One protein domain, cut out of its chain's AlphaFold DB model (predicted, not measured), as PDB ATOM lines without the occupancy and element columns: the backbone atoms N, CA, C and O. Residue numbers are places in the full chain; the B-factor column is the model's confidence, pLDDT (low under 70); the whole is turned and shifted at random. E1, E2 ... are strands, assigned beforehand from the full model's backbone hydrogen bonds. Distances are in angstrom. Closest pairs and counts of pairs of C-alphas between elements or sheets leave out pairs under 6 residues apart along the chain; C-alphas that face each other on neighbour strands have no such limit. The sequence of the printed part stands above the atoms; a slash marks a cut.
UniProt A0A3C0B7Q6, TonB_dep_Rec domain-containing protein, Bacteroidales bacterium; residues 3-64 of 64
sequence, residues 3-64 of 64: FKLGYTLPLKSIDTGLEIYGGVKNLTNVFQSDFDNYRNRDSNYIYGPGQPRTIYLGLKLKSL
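Overview. This is residues 3 to 64 of the 64 residues of the protein "TonB_dep_Rec domain-containing protein" of Bacteroidales bacterium (UniProt A0A3C0B7Q6). A narrow, twisted ribbon of three long antiparallel strands, E1, E2 and E3, lies side by side at one end, and the long link from E2 to E3, residues 26 to 53, runs out from the other end as a drawn-out loop and folds back, with residues 36 to 45 sticking out free at its tip. The strands and this loop follow each other along one long axis, and no helix covers either face of the sheet. The printed part has 62 residues with no named helix and three named strands, E1, E2 and E3 along the chain, in the sheet order E1, E2, E3, all antiparallel; the class is all strand, though under half of the residues, 29 of 62, are in named elements. The whole is extended, with a radius of gyration of the C-alphas of 20.4 A, a rod spanning 67 by 16 by 11 A.

Arrangement. E1, residues 3 to 11, is an edge strand. E2, residues 16 to 25, is the inner strand and the antiparallel neighbour of E1, at 168 degrees between their directions. The two form a hairpin, and C-alphas 6 and 21, which face each other, are 3.9 A apart. Across this pair, N 5 and O 22 are within hydrogen-bond range at 2.8 A, and so are N 20 and O 7 at 2.9 A. E3, residues 54 to 63, is the other edge strand, antiparallel to E2 at 163 degrees, and E2 and E3 are also a hairpin, with a long link. C-alphas 22 and 57, which face each other, are 4.1 A apart. N 17 and O 62 are within hydrogen-bond range at 2.7 A, and N 58 and O 21 at 2.8 A. The three strands form a meander, each strand the antiparallel neighbour of the one before.

Along the chain. E1 begins at C-alpha 3, at (45.797, -24.443, -15.790), and is 26.0 A long from first to last C-alpha. E2 runs from C-alpha 16, at (59.168, -26.823, 6.135), over 28.5 A. E3 measures 28.4 A and ends at C-alpha 63, at (57.890, -22.284, 6.107).

Size, cuts and confidence. The C-alphas of Ser 13 and Arg 39, the two farthest apart, are 67.1 A from each other. The printed part has no cut and ends at residue 64, the chain's last residue. The link from E1 to E2 is tight, with 4 residues, and that from E2 to E3 is long, with 28. Without residues 36 to 45, the body spans 57 by 12 by 12 A. The sheet's C-alphas lie up to 5.2 A off its best plane. The mean pLDDT of the printed part is 75.1, and residues 12 to 15, 28 to 49 and 64 are under 70.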
ATOM      1  N   PHE A   3      45.985 -23.355 -16.741       84.00
ATOM      2  CA  PHE A   3      45.797 -24.443 -15.790       84.00
ATOM      3  C   PHE A   3      47.045 -24.573 -14.915       84.00
ATOM      4  O   PHE A   3      48.162 -24.493 -15.429       84.00
ATOM      5  N   LYS A   4      46.873 -24.732 -13.602       88.31
ATOM      6  CA  LYS A   4      47.965 -24.901 -12.637       88.31
ATOM      7  C   LYS A   4      47.612 -26.038 -11.683       88.31
ATOM      8  O   LYS A   4      46.537 -26.027 -11.097       88.31
ATOM      9  N   LEU A   5      48.539 -26.971 -11.512       88.50
ATOM     10  CA  LEU A   5      48.504 -28.036 -10.519       88.50
ATOM     11  C   LEU A   5      49.640 -27.825  -9.524       88.50
ATOM     12  O   LEU A   5      50.733 -27.402  -9.895       88.50
ATOM     13  N   GLY A   6      49.388 -28.111  -8.254       89.62
ATOM     14  CA  GLY A   6      50.396 -28.036  -7.205       89.62
ATOM     15  C   GLY A   6      50.154 -29.100  -6.150       89.62
ATOM     16  O   GLY A   6      49.008 -29.368  -5.800       89.62
ATOM     17  N   TYR A   7      51.233 -29.700  -5.660       86.06
ATOM     18  CA  TYR A   7      51.224 -30.685  -4.593       86.06
ATOM     19  C   TYR A   7      52.199 -30.261  -3.497       86.06
ATOM     20  O   TYR A   7      53.368 -29.981  -3.763       86.06
ATOM     21  N   THR A   8      51.705 -30.194  -2.260       85.44
ATOM     22  CA  THR A   8      52.519 -29.830  -1.096       85.44
ATOM     23  C   THR A   8      52.922 -31.092  -0.352       85.44
ATOM     24  O   THR A   8      52.067 -31.814   0.152       85.44
ATOM     25  N   LEU A   9      54.225 -31.340  -0.275       82.62
ATOM     26  CA  LEU A   9      54.834 -32.380   0.540       82.62
ATOM     27  C   LEU A   9      55.154 -31.801   1.928       82.62
ATOM     28  O   LEU A   9      56.023 -30.929   2.033       82.62
ATOM     29  N   PRO A  10      54.480 -32.254   3.001       75.50
ATOM     30  CA  PRO A  10      54.843 -31.867   4.357       75.50
ATOM     31  C   PRO A  10      56.117 -32.614   4.788       75.50
ATOM     32  O   PRO A  10      56.092 -33.831   4.974       75.50
ATOM     33  N   LEU A  11      57.238 -31.903   4.956       72.25
ATOM     34  CA  LEU A  11      58.468 -32.489   5.499       72.25
ATOM     35  C   LEU A  11      58.463 -32.320   7.020       72.25
ATOM     36  O   LEU A  11      58.852 -31.286   7.558       72.25
ATOM     37  N   LYS A  12      58.031 -33.373   7.718       65.31
ATOM     38  CA  LYS A  12      57.885 -33.396   9.184       65.31
ATOM     39  C   LYS A  12      59.208 -33.224   9.947       65.31
ATOM     40  O   LYS A  12      59.188 -32.923  11.131       65.31
ATOM     41  N   SER A  13      60.348 -33.407   9.280       66.12
ATOM     42  CA  SER A  13      61.673 -33.348   9.908       66.12
ATOM     43  C   SER A  13      62.294 -31.945   9.961       66.12
ATOM     44  O   SER A  13      63.295 -31.782  10.647       66.12
ATOM     45  N   ILE A  14      61.768 -30.956   9.221       68.69
ATOM     46  CA  ILE A  14      62.398 -29.621   9.067       68.69
ATOM     47  C   ILE A  14      61.376 -28.474   9.260       68.69
ATOM     48  O   ILE A  14      61.669 -27.331   8.935       68.69
ATOM     49  N   ASP A  15      60.154 -28.744   9.748       68.56
ATOM     50  CA  ASP A  15      59.067 -27.738   9.863       68.56
ATOM     51  C   ASP A  15      58.877 -26.885   8.586       68.56
ATOM     52  O   ASP A  15      58.476 -25.724   8.593       68.56
ATOM     53  N   THR A  16      59.195 -27.480   7.438       73.31
ATOM     54  CA  THR A  16      59.168 -26.823   6.135       73.31
ATOM     55  C   THR A  16      58.292 -27.655   5.208       73.31
ATOM     56  O   THR A  16      58.442 -28.869   5.093       73.31
ATOM     57  N   GLY A  17      57.349 -27.020   4.526       78.94
ATOM     58  CA  GLY A  17      56.584 -27.616   3.437       78.94
ATOM     59  C   GLY A  17      57.276 -27.379   2.097       78.94
ATOM     60  O   GLY A  17      57.595 -26.242   1.750       78.94
ATOM     61  N   LEU A  18      57.478 -28.430   1.302       84.56
ATOM     62  CA  LEU A  18      57.921 -28.290  -0.085       84.56
ATOM     63  C   LEU A  18      56.705 -28.389  -1.007       84.56
ATOM     64  O   LEU A  18      56.077 -29.437  -1.109       84.56
ATOM     65  N   GLU A  19      56.370 -27.307  -1.702       88.44
ATOM     66  CA  GLU A  19      55.314 -27.293  -2.711       88.44
ATOM     67  C   GLU A  19      55.924 -27.412  -4.109       88.44
ATOM     68  O   GLU A  19      56.659 -26.537  -4.568       88.44
ATOM     69  N   ILE A  20      55.589 -28.491  -4.806       89.00
ATOM     70  CA  ILE A  20      55.924 -28.691  -6.214       89.00
ATOM     71  C   ILE A  20      54.703 -28.274  -7.019       89.00
ATOM     72  O   ILE A  20      53.612 -28.796  -6.803       89.00
ATOM     73  N   TYR A  21      54.860 -27.342  -7.952       92.44
ATOM     74  CA  TYR A  21      53.760 -26.897  -8.797       92.44
ATOM     75  C   TYR A  21      54.174 -26.805 -10.257       92.44
ATOM     76  O   TYR A  21      55.307 -26.488 -10.597       92.44
ATOM     77  N   GLY A  22      53.228 -27.058 -11.142       93.38
ATOM     78  CA  GLY A  22      53.406 -26.929 -12.575       93.38
ATOM     79  C   GLY A  22      52.127 -26.438 -13.224       93.38
ATOM     80  O   GLY A  22      51.044 -26.492 -12.642       93.38
ATOM     81  N   GLY A  23      52.230 -25.918 -14.433       90.56
ATOM     82  CA  GLY A  23      51.056 -25.446 -15.137       90.56
ATOM     83  C   GLY A  23      51.304 -25.162 -16.601       90.56
ATOM     84  O   GLY A  23      52.431 -25.150 -17.089       90.56
ATOM     85  N   VAL A  24      50.203 -24.918 -17.298       86.62
ATOM     86  CA  VAL A  24      50.174 -24.597 -18.717       86.62
ATOM     87  C   VAL A  24      49.422 -23.287 -18.898       86.62
ATOM     88  O   VAL A  24      48.264 -23.150 -18.493       86.62
ATOM     89  N   LYS A  25      50.076 -22.306 -19.514       83.75
ATOM     90  CA  LYS A  25      49.443 -21.084 -20.015       83.75
ATOM     91  C   LYS A  25      49.029 -21.286 -21.471       83.75
ATOM     92  O   LYS A  25      49.713 -21.973 -22.224       83.75
ATOM     93  N   ASN A  26      47.915 -20.666 -21.855       78.44
ATOM     94  CA  ASN A  26      47.333 -20.747 -23.200       78.44
ATOM     95  C   ASN A  26      46.955 -22.184 -23.609       78.44
ATOM     96  O   ASN A  26      47.292 -22.663 -24.691       78.44
ATOM     97  N   LEU A  27      46.220 -22.875 -22.725       71.94
ATOM     98  CA  LEU A  27      45.788 -24.264 -22.933       71.94
ATOM     99  C   LEU A  27      44.933 -24.419 -24.199       71.94
ATOM    100  O   LEU A  27      45.206 -25.282 -25.029       71.94
ATOM    101  N   THR A  28      43.954 -23.534 -24.382       68.31
ATOM    102  CA  THR A  28      43.000 -23.599 -25.496       68.31
ATOM    103  C   THR A  28      43.612 -23.217 -26.845       68.31
ATOM    104  O   THR A  28      42.998 -23.532 -27.851       68.31
ATOM    105  N   ASN A  29      44.804 -22.589 -26.870       65.19
ATOM    106  CA  ASN A  29      45.561 -22.170 -28.065       65.19
ATOM    107  C   ASN A  29      44.682 -21.780 -29.269       65.19
ATOM    108  O   ASN A  29      44.943 -22.201 -30.394       65.19
ATOM    109  N   VAL A  30      43.611 -21.022 -29.013       64.19
ATOM    110  CA  VAL A  30      42.654 -20.625 -30.047       64.19
ATOM    111  C   VAL A  30      43.264 -19.440 -30.765       64.19
ATOM    112  O   VAL A  30      43.044 -18.287 -30.401       64.19
ATOM    113  N   PHE A  31      44.132 -19.744 -31.719       65.19
ATOM    114  CA  PHE A  31      44.553 -18.778 -32.711       65.19
ATOM    115  C   PHE A  31      43.464 -18.695 -33.782       65.19
ATOM    116  O   PHE A  31      42.820 -19.702 -34.079       65.19
ATOM    117  N   GLN A  32      43.223 -17.500 -34.318       65.12
ATOM    118  CA  GLN A  32      42.245 -17.272 -35.378       65.12
ATOM    119  C   GLN A  32      42.468 -18.249 -36.545       65.12
ATOM    120  O   GLN A  32      43.498 -18.187 -37.213       65.12
ATOM    121  N   SER A  33      41.510 -19.149 -36.786       63.47
ATOM    122  CA  SER A  33      41.543 -20.118 -37.893       63.47
ATOM    123  C   SER A  33      41.135 -19.509 -39.234       63.47
ATOM    124  O   SER A  33      41.474 -20.047 -40.282       63.47
ATOM    125  N   ASP A  34      40.429 -18.377 -39.206       62.84
ATOM    126  CA  ASP A  34      39.723 -17.832 -40.371       62.84
ATOM    127  C   ASP A  34      40.458 -16.637 -40.999       62.84
ATOM    128  O   ASP A  34      39.839 -15.765 -41.609       62.84
ATOM    129  N   PHE A  35      41.781 -16.561 -40.814       57.75
ATOM    130  CA  PHE A  35      42.593 -15.410 -41.231       57.75
ATOM    131  C   PHE A  35      42.566 -15.180 -42.754       57.75
ATOM    132  O   PHE A  35      42.583 -14.030 -43.187       57.75
ATOM    133  N   ASP A  36      42.428 -16.249 -43.547       58.34
ATOM    134  CA  ASP A  36      42.488 -16.201 -45.017       58.34
ATOM    135  C   ASP A  36      41.113 -16.112 -45.713       58.34
ATOM    136  O   ASP A  36      41.041 -16.064 -46.940       58.34
ATOM    137  N   ASN A  37      39.998 -16.081 -44.970       60.28
ATOM    138  CA  ASN A  37      38.661 -16.277 -45.555       60.28
ATOM    139  C   ASN A  37      37.944 -15.004 -46.047       60.28
ATOM    140  O   ASN A  37      36.923 -15.122 -46.726       60.28
ATOM    141  N   TYR A  38      38.410 -13.788 -45.731       58.50
ATOM    142  CA  TYR A  38      37.621 -12.581 -46.026       58.50
ATOM    143  C   TYR A  38      38.430 -11.392 -46.563       58.50
ATOM    144  O   TYR A  38      39.340 -10.879 -45.917       58.50
ATOM    145  N   ARG A  39      38.029 -10.914 -47.750       57.91
ATOM    146  CA  ARG A  39      38.679  -9.849 -48.540       57.91
ATOM    147  C   ARG A  39      38.467  -8.423 -47.993       57.91
ATOM    148  O   ARG A  39      39.228  -7.539 -48.362       57.91
ATOM    149  N   ASN A  40      37.491  -8.205 -47.101       63.25
ATOM    150  CA  ASN A  40      37.158  -6.894 -46.508       63.25
ATOM    151  C   ASN A  40      37.308  -6.885 -44.973       63.25
ATOM    152  O   ASN A  40      36.434  -6.404 -44.253       63.25
ATOM    153  N   ARG A  41      38.377  -7.473 -44.434       63.34
ATOM    154  CA  ARG A  41      38.614  -7.449 -42.985       63.34
ATOM    155  C   ARG A  41      39.234  -6.111 -42.568       63.34
ATOM    156  O   ARG A  41      40.145  -5.623 -43.230       63.34
ATOM    157  N   ASP A  42      38.789  -5.566 -41.437       63.09
ATOM    158  CA  ASP A  42      39.524  -4.516 -40.725       63.09
ATOM    159  C   ASP A  42      40.924  -5.046 -40.358       63.09
ATOM    160  O   ASP A  42      41.048  -6.061 -39.660       63.09
ATOM    161  N   SER A  43      41.975  -4.387 -40.861       62.00
ATOM    162  CA  SER A  43      43.374  -4.789 -40.660       62.00
ATOM    163  C   SER A  43      43.773  -4.903 -39.187       62.00
ATOM    164  O   SER A  43      44.714  -5.635 -38.889       62.00
ATOM    165  N   ASN A  44      43.067  -4.240 -38.265       63.84
ATOM    166  CA  ASN A  44      43.401  -4.258 -36.841       63.84
ATOM    167  C   ASN A  44      42.747  -5.397 -36.043       63.84
ATOM    168  O   ASN A  44      43.082  -5.584 -34.874       63.84
ATOM    169  N   TYR A  45      41.823  -6.176 -36.617       60.16
ATOM    170  CA  TYR A  45      41.034  -7.131 -35.828       60.16
ATOM    171  C   TYR A  45      41.725  -8.486 -35.621       60.16
ATOM    172  O   TYR A  45      41.203  -9.505 -36.056       60.16
ATOM    173  N   ILE A  46      42.896  -8.547 -34.986       64.12
ATOM    174  CA  ILE A  46      43.587  -9.814 -34.673       64.12
ATOM    175  C   ILE A  46      43.129 -10.326 -33.303       64.12
ATOM    176  O   ILE A  46      43.281  -9.630 -32.301       64.12
ATOM    177  N   TYR A  47      42.611 -11.556 -33.240       66.88
ATOM    178  CA  TYR A  47      42.333 -12.238 -31.973       66.88
ATOM    179  C   TYR A  47      43.111 -13.551 -31.892       66.88
ATOM    180  O   TYR A  47      43.161 -14.352 -32.822       66.88
ATOM    181  N   GLY A  48      43.758 -13.765 -30.757       68.50
ATOM    182  CA  GLY A  48      44.578 -14.938 -30.513       68.50
ATOM    183  C   GLY A  48      45.334 -14.786 -29.200       68.50
ATOM    184  O   GLY A  48      45.385 -13.693 -28.628       68.50
ATOM    185  N   PRO A  49      45.909 -15.871 -28.672       67.00
ATOM    186  CA  PRO A  49      46.752 -15.786 -27.495       67.00
ATOM    187  C   PRO A  49      47.975 -14.905 -27.801       67.00
ATOM    188  O   PRO A  49      48.838 -15.280 -28.585       67.00
ATOM    189  N   GLY A  50      48.065 -13.738 -27.151       73.25
ATOM    190  CA  GLY A  50      49.192 -12.800 -27.295       73.25
ATOM    191  C   GLY A  50      50.528 -13.316 -26.743       73.25
ATOM    192  O   GLY A  50      51.541 -12.629 -26.819       73.25
ATOM    193  N   GLN A  51      50.542 -14.521 -26.172       75.75
ATOM    194  CA  GLN A  51      51.742 -15.246 -25.766       75.75
ATOM    195  C   GLN A  51      51.649 -16.695 -26.258       75.75
ATOM    196  O   GLN A  51      50.550 -17.255 -26.295       75.75
ATOM    197  N   PRO A  52      52.781 -17.340 -26.588       78.31
ATOM    198  CA  PRO A  52      52.792 -18.750 -26.961       78.31
ATOM    199  C   PRO A  52      52.281 -19.645 -25.821       78.31
ATOM    200  O   PRO A  52      52.182 -19.234 -24.660       78.31
ATOM    201  N   ARG A  53      51.948 -20.902 -26.138       84.06
ATOM    202  CA  ARG A  53      51.660 -21.922 -25.122       84.06
ATOM    203  C   ARG A  53      52.917 -22.170 -24.290       84.06
ATOM    204  O   ARG A  53      53.939 -22.584 -24.823       84.06
ATOM    205  N   THR A  54      52.830 -21.931 -22.983       85.69
ATOM    206  CA  THR A  54      53.972 -22.056 -22.064       85.69
ATOM    207  C   THR A  54      53.680 -23.108 -21.014       85.69
ATOM    208  O   THR A  54      52.685 -23.006 -20.295       85.69
ATOM    209  N   ILE A  55      54.570 -24.090 -20.900       87.94
ATOM    210  CA  ILE A  55      54.574 -25.075 -19.819       87.94
ATOM    211  C   ILE A  55      55.621 -24.621 -18.808       87.94
ATOM    212  O   ILE A  55      56.730 -24.259 -19.190       87.94
ATOM    213  N   TYR A  56      55.261 -24.602 -17.531       90.38
ATOM    214  CA  TYR A  56      56.174 -24.233 -16.457       90.38
ATOM    215  C   TYR A  56      56.105 -25.245 -15.319       90.38
ATOM    216  O   TYR A  56      55.052 -25.822 -15.042       90.38
ATOM    217  N   LEU A  57      57.239 -25.424 -14.650       92.50
ATOM    218  CA  LEU A  57      57.393 -26.230 -13.448       92.50
ATOM    219  C   LEU A  57      58.203 -25.416 -12.439       92.50
ATOM    220  O   LEU A  57      59.148 -24.723 -12.812       92.50
ATOM    221  N   GLY A  58      57.792 -25.450 -11.179       90.31
ATOM    222  CA  GLY A  58      58.362 -24.648 -10.112       90.31
ATOM    223  C   GLY A  58      58.321 -25.374  -8.776       90.31
ATOM    224  O   GLY A  58      57.460 -26.211  -8.508       90.31
ATOM    225  N   LEU A  59      59.278 -25.016  -7.930       90.00
ATOM    226  CA  LEU A  59      59.371 -25.455  -6.547       90.00
ATOM    227  C   LEU A  59      59.146 -24.229  -5.664       90.00
ATOM    228  O   LEU A  59      59.641 -23.140  -5.960       90.00
ATOM    229  N   LYS A  60      58.380 -24.386  -4.592       87.81
ATOM    230  CA  LYS A  60      58.159 -23.353  -3.588       87.81
ATOM    231  C   LYS A  60      58.428 -23.943  -2.216       87.81
ATOM    232  O   LYS A  60      57.770 -24.887  -1.796       87.81
ATOM    233  N   LEU A  61      59.390 -23.355  -1.520       85.94
ATOM    234  CA  LEU A  61      59.611 -23.610  -0.105       85.94
ATOM    235  C   LEU A  61      58.579 -22.796   0.680       85.94
ATOM    236  O   LEU A  61      58.440 -21.588   0.473       85.94
ATOM    237  N   LYS A  62      57.822 -23.467   1.538       77.38
ATOM    238  CA  LYS A  62      56.914 -22.860   2.504       77.38
ATOM    239  C   LYS A  62      57.464 -23.155   3.890       77.38
ATOM    240  O   LYS A  62      57.604 -24.316   4.247       77.38
ATOM    241  N   SER A  63      57.770 -22.118   4.657       71.00
ATOM    242  CA  SER A  63      57.890 -22.284   6.107       71.00
ATOM    243  C   SER A  63      56.506 -22.625   6.660       71.00
ATOM    244  O   SER A  63      55.528 -22.041   6.170       71.00
ATOM    245  N   LEU A  64      56.416 -23.560   7.615       62.41
ATOM    246  CA  LEU A  64      55.260 -23.573   8.517       62.41
ATOM    247  C   LEU A  64      55.237 -22.289   9.356       62.41
ATOM    248  O   LEU A  64      56.326 -21.694   9.554       62.41
TER     249      LEU A  64